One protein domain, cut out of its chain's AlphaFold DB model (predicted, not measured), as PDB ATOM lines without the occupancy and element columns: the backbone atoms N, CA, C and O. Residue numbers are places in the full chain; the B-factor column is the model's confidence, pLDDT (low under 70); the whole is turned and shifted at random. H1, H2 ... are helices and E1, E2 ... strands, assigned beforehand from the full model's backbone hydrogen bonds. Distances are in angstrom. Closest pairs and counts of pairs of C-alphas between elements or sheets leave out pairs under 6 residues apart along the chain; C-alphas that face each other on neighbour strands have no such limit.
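AT A GLANCE: This is residues 10 to 118 of the 278 residues of an uncharacterized protein of Mollicutes bacterium (UniProt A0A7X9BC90). A twisted sheet of four strands, E4 to E7, has helix H2 packed along one face, and a small three-stranded sheet meets E6 and E7 through its strand E1. Helix H1 makes an arm at one end, its residues 10 to 17 sticking out, and the short helix H3 lies beyond the small sheet. The 109 printed residues, of mixed class, hold three named helices and seven named strands, in the order H1 H2 E1 H3 E2 E3 E4 E5 E6 E7; the sheets, E4 - E5 - E6 - E7 and E1 - E3 - E2, are antiparallel. The whole is compact, with a radius of gyration of the C-alphas of 14.9 A, yet elongated, spanning 51 by 30 by 21 A.

HOW THE PARTS SIT: H1, residues 10 to 22, and H2, residues 25 to 37, are close but not clearly touching, the C-alphas of Asn 22 and Gln 28 being closest at 7.1 A; their tilt is steep, 56 degrees. In both, and in H3, residues 49 to 54, every O i to N i+4 pair is within hydrogen-bond range. E1, residues 40 to 42, H3 and E2, residues 58 to 61, form a split strand-helix-strand unit with a right-handed crossover: E3, residues 68 to 72, lies between the two strands in their sheet. N 41 and O 69 are 3.0 A apart across E1 and E3, and N 60 and O 70 2.8 A across the hairpin E2 and E3. E4, residues 78 to 81, E5, residues 88 to 92, E6, residues 98 to 105, and E7, residues 112 to 117, form a meander, each strand the antiparallel neighbour of the one before. N 80 and O 90 are 3.0 A apart, N 89 and O 102 2.9 A, and N 101 and O 116 2.8 A. H2 is on this sheet at a height of 6.5 A, a two-layer arrangement, and runs along the strands, at 5 degrees to E4 on the local plane; its closest C-alphas to E4 are those of Ile 36 and Met 79, 5.8 A. The closest C-alphas of E1 and E7 are those of Pro 42 and Tyr 114, 5.1 A. Residues 45 to 46 pair with 115 to 116 of E7, parallel.

IN THESE COORDINATES: H1 begins at C-alpha 10 (258.911, 470.512, 572.988) and is 18.5 A long; H2 is 18.4 A. E6, the longest strand, measures 20.5 A, and E7 17.2 A, ending at C-alpha 117 (268.738, 440.112, 603.623).

THE WHOLE: The C-alphas of Glu 10 and Lys 95 are farthest apart, 53.4 A. The printed part has no cut and no long link. Residues 83 to 86 and 108 to 109 have pLDDT under 70.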
ATOM      1  N   GLU A  10     260.032 471.450 573.091       86.44
ATOM      2  CA  GLU A  10     258.911 470.512 572.988       86.44
ATOM      3  C   GLU A  10     259.319 469.126 573.502       86.44
ATOM      4  O   GLU A  10     258.688 468.606 574.426       86.44
ATOM      5  N   PHE A  11     260.451 468.599 573.029       85.06
ATOM      6  CA  PHE A  11     261.037 467.354 573.518       85.06
ATOM      7  C   PHE A  11     261.357 467.411 575.018       85.06
ATOM      8  O   PHE A  11     261.090 466.461 575.755       85.06
ATOM      9  N   LEU A  12     261.912 468.528 575.506       83.56
ATOM     10  CA  LEU A  12     262.225 468.680 576.931       83.56
ATOM     11  C   LEU A  12     260.966 468.708 577.808       83.56
ATOM     12  O   LEU A  12     260.999 468.193 578.929       83.56
ATOM     13  N   ASN A  13     259.866 469.287 577.328       85.00
ATOM     14  CA  ASN A  13     258.597 469.291 578.052       85.00
ATOM     15  C   ASN A  13     257.939 467.909 578.048       85.00
ATOM     16  O   ASN A  13     257.525 467.450 579.112       85.00
ATOM     17  N   GLU A  14     257.957 467.201 576.918       84.69
ATOM     18  CA  GLU A  14     257.486 465.814 576.852       84.69
ATOM     19  C   GLU A  14     258.279 464.911 577.811       84.69
ATOM     20  O   GLU A  14     257.704 464.138 578.581       84.69
ATOM     21  N   LEU A  15     259.607 465.056 577.838       80.50
ATOM     22  CA  LEU A  15     260.474 464.317 578.752       80.50
ATOM     23  C   LEU A  15     260.142 464.623 580.221       80.50
ATOM     24  O   LEU A  15     260.069 463.707 581.040       80.50
ATOM     25  N   ARG A  16     259.914 465.896 580.570       82.12
ATOM     26  CA  ARG A  16     259.514 466.303 581.931       82.12
ATOM     27  C   ARG A  16     258.175 465.702 582.337       82.12
ATOM     28  O   ARG A  16     258.040 465.284 583.486       82.12
ATOM     29  N   ASP A  17     257.201 465.675 581.440       81.56
ATOM     30  CA  ASP A  17     255.874 465.150 581.758       81.56
ATOM     31  C   ASP A  17     255.896 463.626 581.913       81.56
ATOM     32  O   ASP A  17     255.361 463.124 582.901       81.56
ATOM     33  N   ARG A  18     256.655 462.907 581.073       75.06
ATOM     34  CA  ARG A  18     256.928 461.471 581.274       75.06
ATOM     35  C   ARG A  18     257.616 461.195 582.614       75.06
ATOM     36  O   ARG A  18     257.240 460.272 583.330       75.06
ATOM     37  N   ILE A  19     258.601 462.013 583.004       75.12
ATOM     38  CA  ILE A  19     259.257 461.884 584.319       75.12
ATOM     39  C   ILE A  19     258.237 462.048 585.452       75.12
ATOM     40  O   ILE A  19     258.232 461.237 586.376       75.12
ATOM     41  N   LYS A  20     257.365 463.063 585.389       75.44
ATOM     42  CA  LYS A  20     256.334 463.290 586.417       75.44
ATOM     43  C   LYS A  20     255.347 462.129 586.512       75.44
ATOM     44  O   LYS A  20     254.955 461.769 587.619       75.44
ATOM     45  N   GLU A  21     254.934 461.571 585.378       73.44
ATOM     46  CA  GLU A  21     253.995 460.448 585.333       73.44
ATOM     47  C   GLU A  21     254.602 459.185 585.958       73.44
ATOM     48  O   GLU A  21     253.979 458.554 586.814       73.44
ATOM     49  N   ASN A  22     255.860 458.879 585.641       70.81
ATOM     50  CA  ASN A  22     256.565 457.728 586.208       70.81
ATOM     51  C   ASN A  22     256.959 457.914 587.679       70.81
ATOM     52  O   ASN A  22     256.996 456.954 588.447       70.81
ATOM     53  N   ASP A  23     257.227 459.141 588.124       71.75
ATOM     54  CA  ASP A  23     257.422 459.438 589.549       71.75
ATOM     55  C   ASP A  23     256.082 459.556 590.310       71.75
ATOM     56  O   ASP A  23     256.079 459.785 591.526       71.75
ATOM     57  N   SER A  24     254.934 459.364 589.639       78.19
ATOM     58  CA  SER A  24     253.632 459.402 590.301       78.19
ATOM     59  C   SER A  24     253.491 458.260 591.324       78.19
ATOM     60  O   SER A  24     253.892 457.120 591.062       78.19
ATOM     61  N   PRO A  25     252.892 458.515 592.505       78.69
ATOM     62  CA  PRO A  25     252.696 457.482 593.524       78.69
ATOM     63  C   PRO A  25     251.943 456.245 593.015       78.69
ATOM     64  O   PRO A  25     252.261 455.129 593.426       78.69
ATOM     65  N   THR A  26     250.980 456.443 592.109       83.38
ATOM     66  CA  THR A  26     250.167 455.377 591.512       83.38
ATOM     67  C   THR A  26     251.015 454.441 590.659       83.38
ATOM     68  O   THR A  26     250.995 453.234 590.894       83.38
ATOM     69  N   PHE A  27     251.829 454.980 589.744       82.69
ATOM     70  CA  PHE A  27     252.707 454.172 588.892       82.69
ATOM     71  C   PHE A  27     253.701 453.354 589.723       82.69
ATOM     72  O   PHE A  27     253.837 452.144 589.553       82.69
ATOM     73  N   GLN A  28     254.332 453.993 590.713       82.94
ATOM     74  CA  GLN A  28     255.259 453.319 591.624       82.94
ATOM     75  C   GLN A  28     254.586 452.155 592.367       82.94
ATOM     76  O   GLN A  28     255.201 451.110 592.585       82.94
ATOM     77  N   GLN A  29     253.327 452.331 592.777       84.62
ATOM     78  CA  GLN A  29     252.562 451.295 593.459       84.62
ATOM     79  C   GLN A  29     252.197 450.134 592.527       84.62
ATOM     80  O   GLN A  29     252.284 448.975 592.936       84.62
ATOM     81  N   GLU A  30     251.812 450.418 591.285       87.44
ATOM     82  CA  GLU A  30     251.521 449.387 590.286       87.44
ATOM     83  C   GLU A  30     252.754 448.545 589.961       87.44
ATOM     84  O   GLU A  30     252.673 447.315 589.956       87.44
ATOM     85  N   GLU A  31     253.915 449.176 589.793       87.00
ATOM     86  CA  GLU A  31     255.159 448.448 589.557       87.00
ATOM     87  C   GLU A  31     255.563 447.585 590.760       87.00
ATOM     88  O   GLU A  31     255.965 446.435 590.589       87.00
ATOM     89  N   ARG A  32     255.374 448.054 592.001       88.88
ATOM     90  CA  ARG A  32     255.604 447.205 593.186       88.88
ATOM     91  C   ARG A  32     254.661 446.009 593.241       88.88
ATOM     92  O   ARG A  32     255.102 444.908 593.564       88.88
ATOM     93  N   LYS A  33     253.385 446.197 592.895       89.62
ATOM     94  CA  LYS A  33     252.431 445.083 592.785       89.62
ATOM     95  C   LYS A  33     252.879 444.078 591.731       89.62
ATOM     96  O   LYS A  33     252.804 442.884 591.995       89.62
ATOM     97  N   ARG A  34     253.405 444.542 590.590       90.31
ATOM     98  CA  ARG A  34     253.993 443.669 589.563       90.31
ATOM     99  C   ARG A  34     255.185 442.890 590.110       90.31
ATOM    100  O   ARG A  34     255.198 441.670 589.979       90.31
ATOM    101  N   ILE A  35     256.131 443.562 590.770       91.75
ATOM    102  CA  ILE A  35     257.298 442.922 591.399       91.75
ATOM    103  C   ILE A  35     256.862 441.796 592.340       91.75
ATOM    104  O   ILE A  35     257.401 440.697 592.248       91.75
ATOM    105  N   ILE A  36     255.864 442.048 593.193       92.94
ATOM    106  CA  ILE A  36     255.316 441.045 594.114       92.94
ATOM    107  C   ILE A  36     254.628 439.911 593.344       92.94
ATOM    108  O   ILE A  36     254.930 438.750 593.573       92.94
ATOM    109  N   SER A  37     253.728 440.229 592.407       92.00
ATOM    110  CA  SER A  37     252.928 439.223 591.689       92.00
ATOM    111  C   SER A  37     253.745 438.286 590.800       92.00
ATOM    112  O   SER A  37     253.315 437.173 590.521       92.00
ATOM    113  N   PHE A  38     254.903 438.758 590.337       93.44
ATOM    114  CA  PHE A  38     255.805 438.012 589.471       93.44
ATOM    115  C   PHE A  38     257.068 437.571 590.202       93.44
ATOM    116  O   PHE A  38     258.043 437.259 589.534       93.44
ATOM    117  N   ASP A  39     257.107 437.596 591.532       95.62
ATOM    118  CA  ASP A  39     258.276 437.207 592.321       95.62
ATOM    119  C   ASP A  39     259.611 437.760 591.788       95.62
ATOM    120  O   ASP A  39     260.598 437.044 591.613       95.62
ATOM    121  N   ARG A  40     259.651 439.055 591.459       96.06
ATOM    122  CA  ARG A  40     260.855 439.675 590.896       96.06
ATOM    123  C   ARG A  40     261.788 440.135 592.001       96.06
ATOM    124  O   ARG A  40     261.395 440.874 592.899       96.06
ATOM    125  N   ILE A  41     263.060 439.761 591.896       96.75
ATOM    126  CA  ILE A  41     264.099 440.190 592.838       96.75
ATOM    127  C   ILE A  41     265.159 441.004 592.087       96.75
ATOM    128  O   ILE A  41     265.636 440.558 591.046       96.75
ATOM    129  N   PRO A  42     265.551 442.190 592.579       96.50
ATOM    130  CA  PRO A  42     266.617 442.989 591.984       96.50
ATOM    131  C   PRO A  42     267.914 442.211 591.751       96.50
ATOM    132  O   PRO A  42     268.325 441.405 592.582       96.50
ATOM    133  N   LYS A  43     268.637 442.528 590.674       96.31
ATOM    134  CA  LYS A  43     269.965 441.944 590.419       96.31
ATOM    135  C   LYS A  43     271.044 442.451 591.378       96.31
ATOM    136  O   LYS A  43     272.040 441.767 591.605       96.31
ATOM    137  N   LYS A  44     270.850 443.636 591.968       96.69
ATOM    138  CA  LYS A  44     271.719 444.179 593.023       96.69
ATOM    139  C   LYS A  44     271.324 443.567 594.370       96.69
ATOM    140  O   LYS A  44     270.397 444.041 595.022       96.69
ATOM    141  N   LEU A  45     272.025 442.506 594.756       96.75
ATOM    142  CA  LEU A  45     271.759 441.715 595.959       96.75
ATOM    143  C   LEU A  45     272.790 441.987 597.059       96.75
ATOM    144  O   LEU A  45     273.989 442.032 596.781       96.75
ATOM    145  N   LEU A  46     272.322 442.116 598.304       95.06
ATOM    146  CA  LEU A  46     273.152 442.236 599.506       95.06
ATOM    147  C   LEU A  46     272.716 441.220 600.587       95.06
ATOM    148  O   LEU A  46     271.572 441.239 601.023       95.06
ATOM    149  N   PRO A  47     273.582 440.324 601.071       93.00
ATOM    150  CA  PRO A  47     274.889 440.000 600.518       93.00
ATOM    151  C   PRO A  47     274.765 439.402 599.104       93.00
ATOM    152  O   PRO A  47     273.679 439.298 598.533       93.00
ATOM    153  N   GLU A  48     275.901 439.027 598.527       94.62
ATOM    154  CA  GLU A  48     275.999 438.464 597.179       94.62
ATOM    155  C   GLU A  48     275.070 437.257 596.931       94.62
ATOM    156  O   GLU A  48     274.671 436.525 597.840       94.62
ATOM    157  N   ILE A  49     274.775 437.008 595.652       95.69
ATOM    158  CA  ILE A  49     273.783 436.029 595.177       95.69
ATOM    159  C   ILE A  49     273.930 434.613 595.760       95.69
ATOM    160  O   ILE A  49     272.943 433.886 595.868       95.69
ATOM    161  N   LYS A  50     275.144 434.196 596.146       94.06
ATOM    162  CA  LYS A  50     275.387 432.849 596.684       94.06
ATOM    163  C   LYS A  50     274.612 432.592 597.984       94.06
ATOM    164  O   LYS A  50     274.104 431.492 598.159       94.06
ATOM    165  N   TYR A  51     274.464 433.605 598.839       91.88
ATOM    166  CA  TYR A  51     273.735 433.493 600.108       91.88
ATOM    167  C   TYR A  51     272.227 433.364 599.878       91.88
ATOM    168  O   TYR A  51     271.567 432.541 600.503       91.88
ATOM    169  N   TRP A  52     271.688 434.101 598.904       94.38
ATOM    170  CA  TRP A  52     270.291 433.966 598.485       94.38
ATOM    171  C   TRP A  52     269.998 432.548 597.987       94.38
ATOM    172  O   TRP A  52     269.030 431.926 598.409       94.38
ATOM    173  N   LYS A  53     270.880 431.987 597.152       93.50
ATOM    174  CA  LYS A  53     270.739 430.598 596.688       93.50
ATOM    175  C   LYS A  53     270.840 429.580 597.826       93.50
ATOM    176  O   LYS A  53     270.095 428.608 597.823       93.50
ATOM    177  N   GLN A  54     271.716 429.803 598.810       90.81
ATOM    178  CA  GLN A  54     271.821 428.948 600.002       90.81
ATOM    179  C   GLN A  54     270.545 428.946 600.852       90.81
ATOM    180  O   GLN A  54     270.256 427.943 601.495       90.81
ATOM    181  N   LEU A  55     269.767 430.031 600.825       89.38
ATOM    182  CA  LEU A  55     268.452 430.108 601.469       89.38
ATOM    183  C   LEU A  55     267.333 429.411 600.688       89.38
ATOM    184  O   LEU A  55     266.211 429.359 601.178       89.38
ATOM    185  N   GLY A  56     267.616 428.891 599.491       92.44
ATOM    186  CA  GLY A  56     266.628 428.218 598.647       92.44
ATOM    187  C   GLY A  56     265.982 429.107 597.584       92.44
ATOM    188  O   GLY A  56     265.033 428.673 596.943       92.44
ATOM    189  N   PHE A  57     266.483 430.327 597.358       95.44
ATOM    190  CA  PHE A  57     266.019 431.138 596.230       95.44
ATOM    191  C   PHE A  57     266.571 430.588 594.913       95.44
ATOM    192  O   PHE A  57     267.789 430.467 594.736       95.44
ATOM    193  N   TYR A  58     265.689 430.366 593.943       97.25
ATOM    194  CA  TYR A  58     266.086 430.120 592.556       97.25
ATOM    195  C   TYR A  58     265.905 431.404 591.756       97.25
ATOM    196  O   TYR A  58     264.818 431.966 591.736       97.25
ATOM    197  N   LEU A  59     266.975 431.887 591.118       97.31
ATOM    198  CA  LEU A  59     267.002 433.173 590.416       97.31
ATOM    199  C   LEU A  59     267.350 432.960 588.944       97.31
ATOM    200  O   LEU A  59     268.432 432.451 588.629       97.31
ATOM    201  N   TYR A  60     266.452 433.383 588.059       96.81
ATOM    202  CA  TYR A  60     266.561 433.257 586.610       96.81
ATOM    203  C   TYR A  60     266.671 434.639 585.969       96.81
ATOM    204  O   TYR A  60     266.019 435.594 586.392       96.81
ATOM    205  N   ASN A  61     267.503 434.759 584.933       96.50
ATOM    206  CA  ASN A  61     267.504 435.970 584.119       96.50
ATOM    207  C   ASN A  61     266.188 436.067 583.343       96.50
ATOM    208  O   ASN A  61     265.696 435.063 582.834       96.50
ATOM    209  N   ILE A  62     265.656 437.281 583.251       93.88
ATOM    210  CA  ILE A  62     264.553 437.618 582.357       93.88
ATOM    211  C   ILE A  62     265.175 438.249 581.110       93.88
ATOM    212  O   ILE A  62     265.998 439.164 581.224       93.88
ATOM    213  N   ASP A  63     264.808 437.755 579.932       93.25
ATOM    214  CA  ASP A  63     265.311 438.292 578.669       93.25
ATOM    215  C   ASP A  63     264.908 439.763 578.515       93.25
ATOM    216  O   ASP A  63     263.745 440.132 578.665       93.25
ATOM    217  N   GLY A  64     265.896 440.620 578.248       89.50
ATOM    218  CA  GLY A  64     265.700 442.066 578.122       89.50
ATOM    219  C   GLY A  64     265.589 442.837 579.444       89.50
ATOM    220  O   GLY A  64     265.599 444.065 579.407       89.50
ATOM    221  N   ASP A  65     265.552 442.172 580.605       90.38
ATOM    222  CA  ASP A  65     265.504 442.845 581.909       90.38
ATOM    223  C   ASP A  65     266.901 442.908 582.551       90.38
ATOM    224  O   ASP A  65     267.507 441.904 582.954       90.38
ATOM    225  N   ALA A  66     267.436 444.121 582.650       90.06
ATOM    226  CA  ALA A  66     268.723 444.385 583.287       90.06
ATOM    227  C   ALA A  66     268.618 444.591 584.809       90.06
ATOM    228  O   ALA A  66     269.641 444.609 585.493       90.06
ATOM    229  N   VAL A  67     267.408 444.747 585.347       92.44
ATOM    230  CA  VAL A  67     267.155 445.207 586.718       92.44
ATOM    231  C   VAL A  67     266.750 444.054 587.625       92.44
ATOM    232  O   VAL A  67     267.195 444.011 588.774       92.44
ATOM    233  N   PHE A  68     265.969 443.100 587.119       95.56
ATOM    234  CA  PHE A  68     265.384 442.024 587.914       95.56
ATOM    235  C   PHE A  68     265.784 440.623 587.450       95.56
ATOM    236  O   PHE A  68     266.034 440.349 586.276       95.56
ATOM    237  N   TYR A  69     265.823 439.719 588.419       97.12
ATOM    238  CA  TYR A  69     265.665 438.289 588.226       97.12
ATOM    239  C   TYR A  69     264.189 437.915 588.380       97.12
ATOM    240  O   TYR A  69     263.481 438.501 589.202       97.12
ATOM    241  N   GLN A  70     263.765 436.883 587.656       97.44
ATOM    242  CA  GLN A  70     262.596 436.094 588.028       97.44
ATOM    243  C   GLN A  70     263.021 435.160 589.159       97.44
ATOM    244  O   GLN A  70     263.997 434.423 588.995       97.44
ATOM    245  N   ALA A  71     262.326 435.187 590.293       97.44
ATOM    246  CA  ALA A  71     262.629 434.316 591.417       97.44
ATOM    247  C   ALA A  71     261.574 433.220 591.597       97.44
ATOM    248  O   ALA A  71     260.414 433.380 591.225       97.44
ATOM    249  N   ILE A  72     262.007 432.113 592.192       97.31
ATOM    250  CA  ILE A  72     261.162 431.208 592.967       97.31
ATOM    251  C   ILE A  72     261.636 431.358 594.410       97.31
ATOM    252  O   ILE A  72     262.821 431.144 594.698       97.31
ATOM    253  N   LEU A  73     260.732 431.795 595.285       95.88
ATOM    254  CA  LEU A  73     261.012 431.974 596.707       95.88
ATOM    255  C   LEU A  73     261.132 430.605 597.404       95.88
ATOM    256  O   LEU A  73     260.553 429.627 596.922       95.88
ATOM    257  N   PRO A  74     261.853 430.513 598.537       94.88
ATOM    258  CA  PRO A  74     261.841 429.311 599.364       94.88
ATOM    259  C   PRO A  74     260.415 428.933 599.795       94.88
ATOM    260  O   PRO A  74     259.522 429.779 599.859       94.88
ATOM    261  N   GLU A  75     260.183 427.659 600.110       92.62
ATOM    262  CA  GLU A  75     258.849 427.186 600.490       92.62
ATOM    263  C   GLU A  75     258.288 427.960 601.697       92.62
ATOM    264  O   GLU A  75     258.962 428.146 602.709       92.62
ATOM    265  N   GLY A  76     257.042 428.428 601.575       93.75
ATOM    266  CA  GLY A  76     256.354 429.214 602.603       93.75
ATOM    267  C   GLY A  76     256.767 430.688 602.677       93.75
ATOM    268  O   GLY A  76     256.134 431.450 603.406       93.75
ATOM    269  N   TRP A  77     257.783 431.115 601.923       95.25
ATOM    270  CA  TRP A  77     258.194 432.514 601.866       95.25
ATOM    271  C   TRP A  77     257.300 433.314 600.925       95.25
ATOM    272  O   TRP A  77     256.784 432.794 599.937       95.25
ATOM    273  N   TYR A  78     257.135 434.601 601.218       96.62
ATOM    274  CA  TYR A  78     256.311 435.496 600.410       96.62
ATOM    275  C   TYR A  78     256.802 436.944 600.476       96.62
ATOM    276  O   TYR A  78     257.555 437.333 601.369       96.62
ATOM    277  N   MET A  79     256.367 437.763 599.519       96.62
ATOM    278  CA  MET A  79     256.656 439.196 599.480       96.62
ATOM    279  C   MET A  79     255.400 440.021 599.733       96.62
ATOM    280  O   MET A  79     254.309 439.664 599.293       96.62
ATOM    281  N   GLN A  80     255.551 441.151 600.422       94.31
ATOM    282  CA  GLN A  80     254.443 442.064 600.694       94.31
ATOM    283  C   GLN A  80     254.913 443.521 600.705       94.31
ATOM    284  O   GLN A  80     256.014 443.839 601.155       94.31
ATOM    285  N   GLU A  81     254.066 444.429 600.216       90.88
ATOM    286  CA  GLU A  81     254.342 445.867 600.245       90.88
ATOM    287  C   GLU A  81     254.463 446.373 601.692       90.88
ATOM    288  O   GLU A  81     253.642 446.065 602.559       90.88
ATOM    289  N   ASN A  82     255.498 447.170 601.960       82.69
ATOM    290  CA  ASN A  82     255.715 447.763 603.270       82.69
ATOM    291  C   ASN A  82     254.858 449.027 603.410       82.69
ATOM    292  O   ASN A  82     255.222 450.085 602.901       82.69
ATOM    293  N   GLY A  83     253.745 448.941 604.143       67.00
ATOM    294  CA  GLY A  83     252.778 450.041 604.293       67.00
ATOM    295  C   GLY A  83     253.333 451.358 604.861       67.00
ATOM    296  O   GLY A  83     252.671 452.384 604.758       67.00
ATOM    297  N   ASN A  84     254.553 451.357 605.415       64.38
ATOM    298  CA  ASN A  84     255.190 452.544 605.994       64.38
ATOM    299  C   ASN A  84     256.275 453.160 605.093       64.38
ATOM    300  O   ASN A  84     256.889 454.159 605.471       64.38
ATOM    301  N   SER A  85     256.558 452.577 603.924       64.44
ATOM    302  CA  SER A  85     257.558 453.094 602.992       64.44
ATOM    303  C   SER A  85     257.024 453.080 601.571       64.44
ATOM    304  O   SER A  85     256.747 452.025 601.013       64.44
ATOM    305  N   LEU A  86     256.995 454.256 600.940       61.59
ATOM    306  CA  LEU A  86     256.576 454.436 599.545       61.59
ATOM    307  C   LEU A  86     257.408 453.640 598.521       61.59
ATOM    308  O   LEU A  86     257.143 453.755 597.330       61.59
ATOM    309  N   ARG A  87     258.458 452.916 598.934       72.94
ATOM    310  CA  ARG A  87     259.440 452.279 598.038       72.94
ATOM    311  C   ARG A  87     259.916 450.897 598.498       72.94
ATOM    312  O   ARG A  87     260.861 450.367 597.918       72.94
ATOM    313  N   GLY A  88     259.319 450.335 599.550       86.19
ATOM    314  CA  GLY A  88     259.787 449.096 600.176       86.19
ATOM    315  C   GLY A  88     258.847 447.913 599.960       86.19
ATOM    316  O   GLY A  88     257.639 448.038 600.150       86.19
ATOM    317  N   ILE A  89     259.408 446.752 599.635       93.88
ATOM    318  CA  ILE A  89     258.730 445.450 599.698       93.88
ATOM    319  C   ILE A  89     259.479 444.620 600.743       93.88
ATOM    320  O   ILE A  89     260.702 444.504 600.676       93.88
ATOM    321  N   ASP A  90     258.771 444.086 601.730       94.56
ATOM    322  CA  ASP A  90     259.338 443.197 602.743       94.56
ATOM    323  C   ASP A  90     259.238 441.741 602.238       94.56
ATOM    324  O   ASP A  90     258.227 441.338 601.660       94.56
ATOM    325  N   ILE A  91     260.300 440.957 602.446       95.06
ATOM    326  CA  ILE A  91     260.336 439.512 602.176       95.06
ATOM    327  C   ILE A  91     260.151 438.799 603.511       95.06
ATOM    328  O   ILE A  91     260.926 439.035 604.444       95.06
ATOM    329  N   PHE A  92     259.147 437.938 603.597       93.31
ATOM    330  CA  PHE A  92     258.774 437.194 604.790       93.31
ATOM    331  C   PHE A  92     259.098 435.715 604.626       93.31
ATOM    332  O   PHE A  92     258.982 435.169 603.530       93.31
ATOM    333  N   ASP A  93     259.495 435.082 605.725       91.25
ATOM    334  CA  ASP A  93     259.613 433.627 605.788       91.25
ATOM    335  C   ASP A  93     258.284 432.940 606.128       91.25
ATOM    336  O   ASP A  93     257.263 433.591 606.360       91.25
ATOM    337  N   GLU A  94     258.319 431.612 606.223       90.94
ATOM    338  CA  GLU A  94     257.168 430.756 606.523       90.94
ATOM    339  C   GLU A  94     256.509 431.031 607.885       90.94
ATOM    340  O   GLU A  94     255.388 430.592 608.143       90.94
ATOM    341  N   LYS A  95     257.187 431.772 608.769       88.38
ATOM    342  CA  LYS A  95     256.684 432.187 610.086       88.38
ATOM    343  C   LYS A  95     256.329 433.673 610.121       88.38
ATOM    344  O   LYS A  95     256.255 434.252 611.205       88.38
ATOM    345  N   ALA A  96     256.146 434.298 608.957       89.50
ATOM    346  CA  ALA A  96     255.852 435.720 608.807       89.50
ATOM    347  C   ALA A  96     256.907 436.644 609.457       89.50
ATOM    348  O   ALA A  96     256.602 437.754 609.907       89.50
ATOM    349  N   ARG A  97     258.177 436.219 609.503       87.00
ATOM    350  CA  ARG A  97     259.295 437.054 609.972       87.00
ATOM    351  C   ARG A  97     259.937 437.752 608.780       87.00
ATOM    352  O   ARG A  97     260.216 437.117 607.770       87.00
ATOM    353  N   ILE A  98     260.231 439.045 608.907       90.50
ATOM    354  CA  ILE A  98     260.892 439.813 607.838       90.50
ATOM    355  C   ILE A  98     262.346 439.343 607.703       90.50
ATOM    356  O   ILE A  98     263.147 439.540 608.617       90.50
ATOM    357  N   ARG A  99     262.698 438.770 606.550       91.62
ATOM    358  CA  ARG A  99     264.038 438.244 606.228       91.62
ATOM    359  C   ARG A  99     264.805 439.050 605.222       91.62
ATOM    360  O   ARG A  99     266.022 438.956 605.163       91.62
ATOM    361  N   GLY A 100     264.115 439.881 604.472       93.69
ATOM    362  CA  GLY A 100     264.757 440.746 603.515       93.69
ATOM    363  C   GLY A 100     263.870 441.906 603.159       93.69
ATOM    364  O   GLY A 100     262.729 442.015 603.615       93.69
ATOM    365  N   ARG A 101     264.432 442.802 602.369       94.38
ATOM    366  CA  ARG A 101     263.708 443.911 601.780       94.38
ATOM    367  C   ARG A 101     264.187 444.148 600.375       94.38
ATOM    368  O   ARG A 101     265.357 443.953 600.068       94.38
ATOM    369  N   ILE A 102     263.269 444.629 599.562       95.25
ATOM    370  CA  ILE A 102     263.531 445.171 598.247       95.25
ATOM    371  C   ILE A 102     263.231 446.659 598.327       95.25
ATOM    372  O   ILE A 102     262.146 447.070 598.742       95.25
ATOM    373  N   TYR A 103     264.208 447.460 597.929       92.62
ATOM    374  CA  TYR A 103     263.977 448.837 597.544       92.62
ATOM    375  C   TYR A 103     263.802 448.884 596.036       92.62
ATOM    376  O   TYR A 103     264.607 448.313 595.293       92.62
ATOM    377  N   TYR A 104     262.776 449.599 595.597       89.38
ATOM    378  CA  TYR A 104     262.564 449.870 594.191       89.38
ATOM    379  C   TYR A 104     262.081 451.300 593.973       89.38
ATOM    380  O   TYR A 104     261.148 451.769 594.631       89.38
ATOM    381  N   LYS A 105     262.718 451.974 593.018       87.31
ATOM    382  CA  LYS A 105     262.266 453.230 592.436       87.31
ATOM    383  C   LYS A 105     262.105 453.026 590.932       87.31
ATOM    384  O   LYS A 105     263.104 452.858 590.227       87.31
ATOM    385  N   ALA A 106     260.865 453.078 590.454       77.69
ATOM    386  CA  ALA A 106     260.584 453.067 589.028       77.69
ATOM    387  C   ALA A 106     261.049 454.402 588.434       77.69
ATOM    388  O   ALA A 106     260.683 455.467 588.919       77.69
ATOM    389  N   SER A 107     261.929 454.373 587.446       74.62
ATOM    390  CA  SER A 107     262.332 455.566 586.708       74.62
ATOM    391  C   SER A 107     262.813 455.113 585.344       74.62
ATOM    392  O   SER A 107     263.690 454.255 585.278       74.62
ATOM    393  N   ASP A 108     262.278 455.700 584.275       66.31
ATOM    394  CA  ASP A 108     262.638 455.333 582.898       66.31
ATOM    395  C   ASP A 108     264.129 455.516 582.600       66.31
ATOM    396  O   ASP A 108     264.705 454.792 581.792       66.31
ATOM    397  N   PHE A 109     264.771 456.479 583.263       63.62
ATOM    398  CA  PHE A 109     266.153 456.859 582.967       63.62
ATOM    399  C   PHE A 109     267.173 456.175 583.876       63.62
ATOM    400  O   PHE A 109     268.336 456.044 583.499       63.62
ATOM    401  N   ASN A 110     266.768 455.769 585.081       71.56
ATOM    402  CA  ASN A 110     267.652 455.100 586.032       71.56
ATOM    403  C   ASN A 110     266.835 454.297 587.056       71.56
ATOM    404  O   ASN A 110     266.664 454.755 588.194       71.56
ATOM    405  N   PRO A 111     266.290 453.132 586.666       79.50
ATOM    406  CA  PRO A 111     265.586 452.278 587.604       79.50
ATOM    407  C   PRO A 111     266.575 451.816 588.672       79.50
ATOM    408  O   PRO A 111     267.588 451.168 588.394       79.50
ATOM    409  N   GLU A 112     266.287 452.169 589.920       87.00
ATOM    410  CA  GLU A 112     267.109 451.772 591.050       87.00
ATOM    411  C   GLU A 112     266.378 450.691 591.825       87.00
ATOM    412  O   GLU A 112     265.344 450.929 592.450       87.00
ATOM    413  N   ALA A 113     266.937 449.489 591.775       92.62
ATOM    414  CA  ALA A 113     266.429 448.344 592.497       92.62
ATOM    415  C   ALA A 113     267.586 447.664 593.222       92.62
ATOM    416  O   ALA A 113     268.626 447.392 592.616       92.62
ATOM    417  N   TYR A 114     267.411 447.383 594.508       95.31
ATOM    418  CA  TYR A 114     268.330 446.544 595.268       95.31
ATOM    419  C   TYR A 114     267.568 445.769 596.331       95.31
ATOM    420  O   TYR A 114     266.553 446.233 596.853       95.31
ATOM    421  N   ALA A 115     268.052 444.573 596.638       96.62
ATOM    422  CA  ALA A 115     267.496 443.737 597.683       96.62
ATOM    423  C   ALA A 115     268.555 443.437 598.725       96.62
ATOM    424  O   ALA A 115     269.730 443.264 598.390       96.62
ATOM    425  N   TRP A 116     268.137 443.341 599.980       96.00
ATOM    426  CA  TRP A 116     269.015 442.892 601.041       96.00
ATOM    427  C   TRP A 116     268.347 441.910 601.988       96.00
ATOM    428  O   TRP A 116     267.148 442.006 602.247       96.00
ATOM    429  N   LEU A 117     269.136 440.984 602.523       94.25
ATOM    430  CA  LEU A 117     268.738 440.112 603.623       94.25
ATOM    431  C   LEU A 117     268.986 440.823 604.957       94.25
ATOM    432  O   LEU A 117     269.961 441.555 605.120       94.25
ATOM    433  N   ASN A 118     268.089 440.623 605.916       91.88
ATOM    434  CA  ASN A 118     268.190 441.171 607.261       91.88
ATOM    435  C   ASN A 118     268.600 440.059 608.225       91.88
ATOM    436  O   ASN A 118     267.870 439.072 608.307       91.88
TER     437      ASN A 118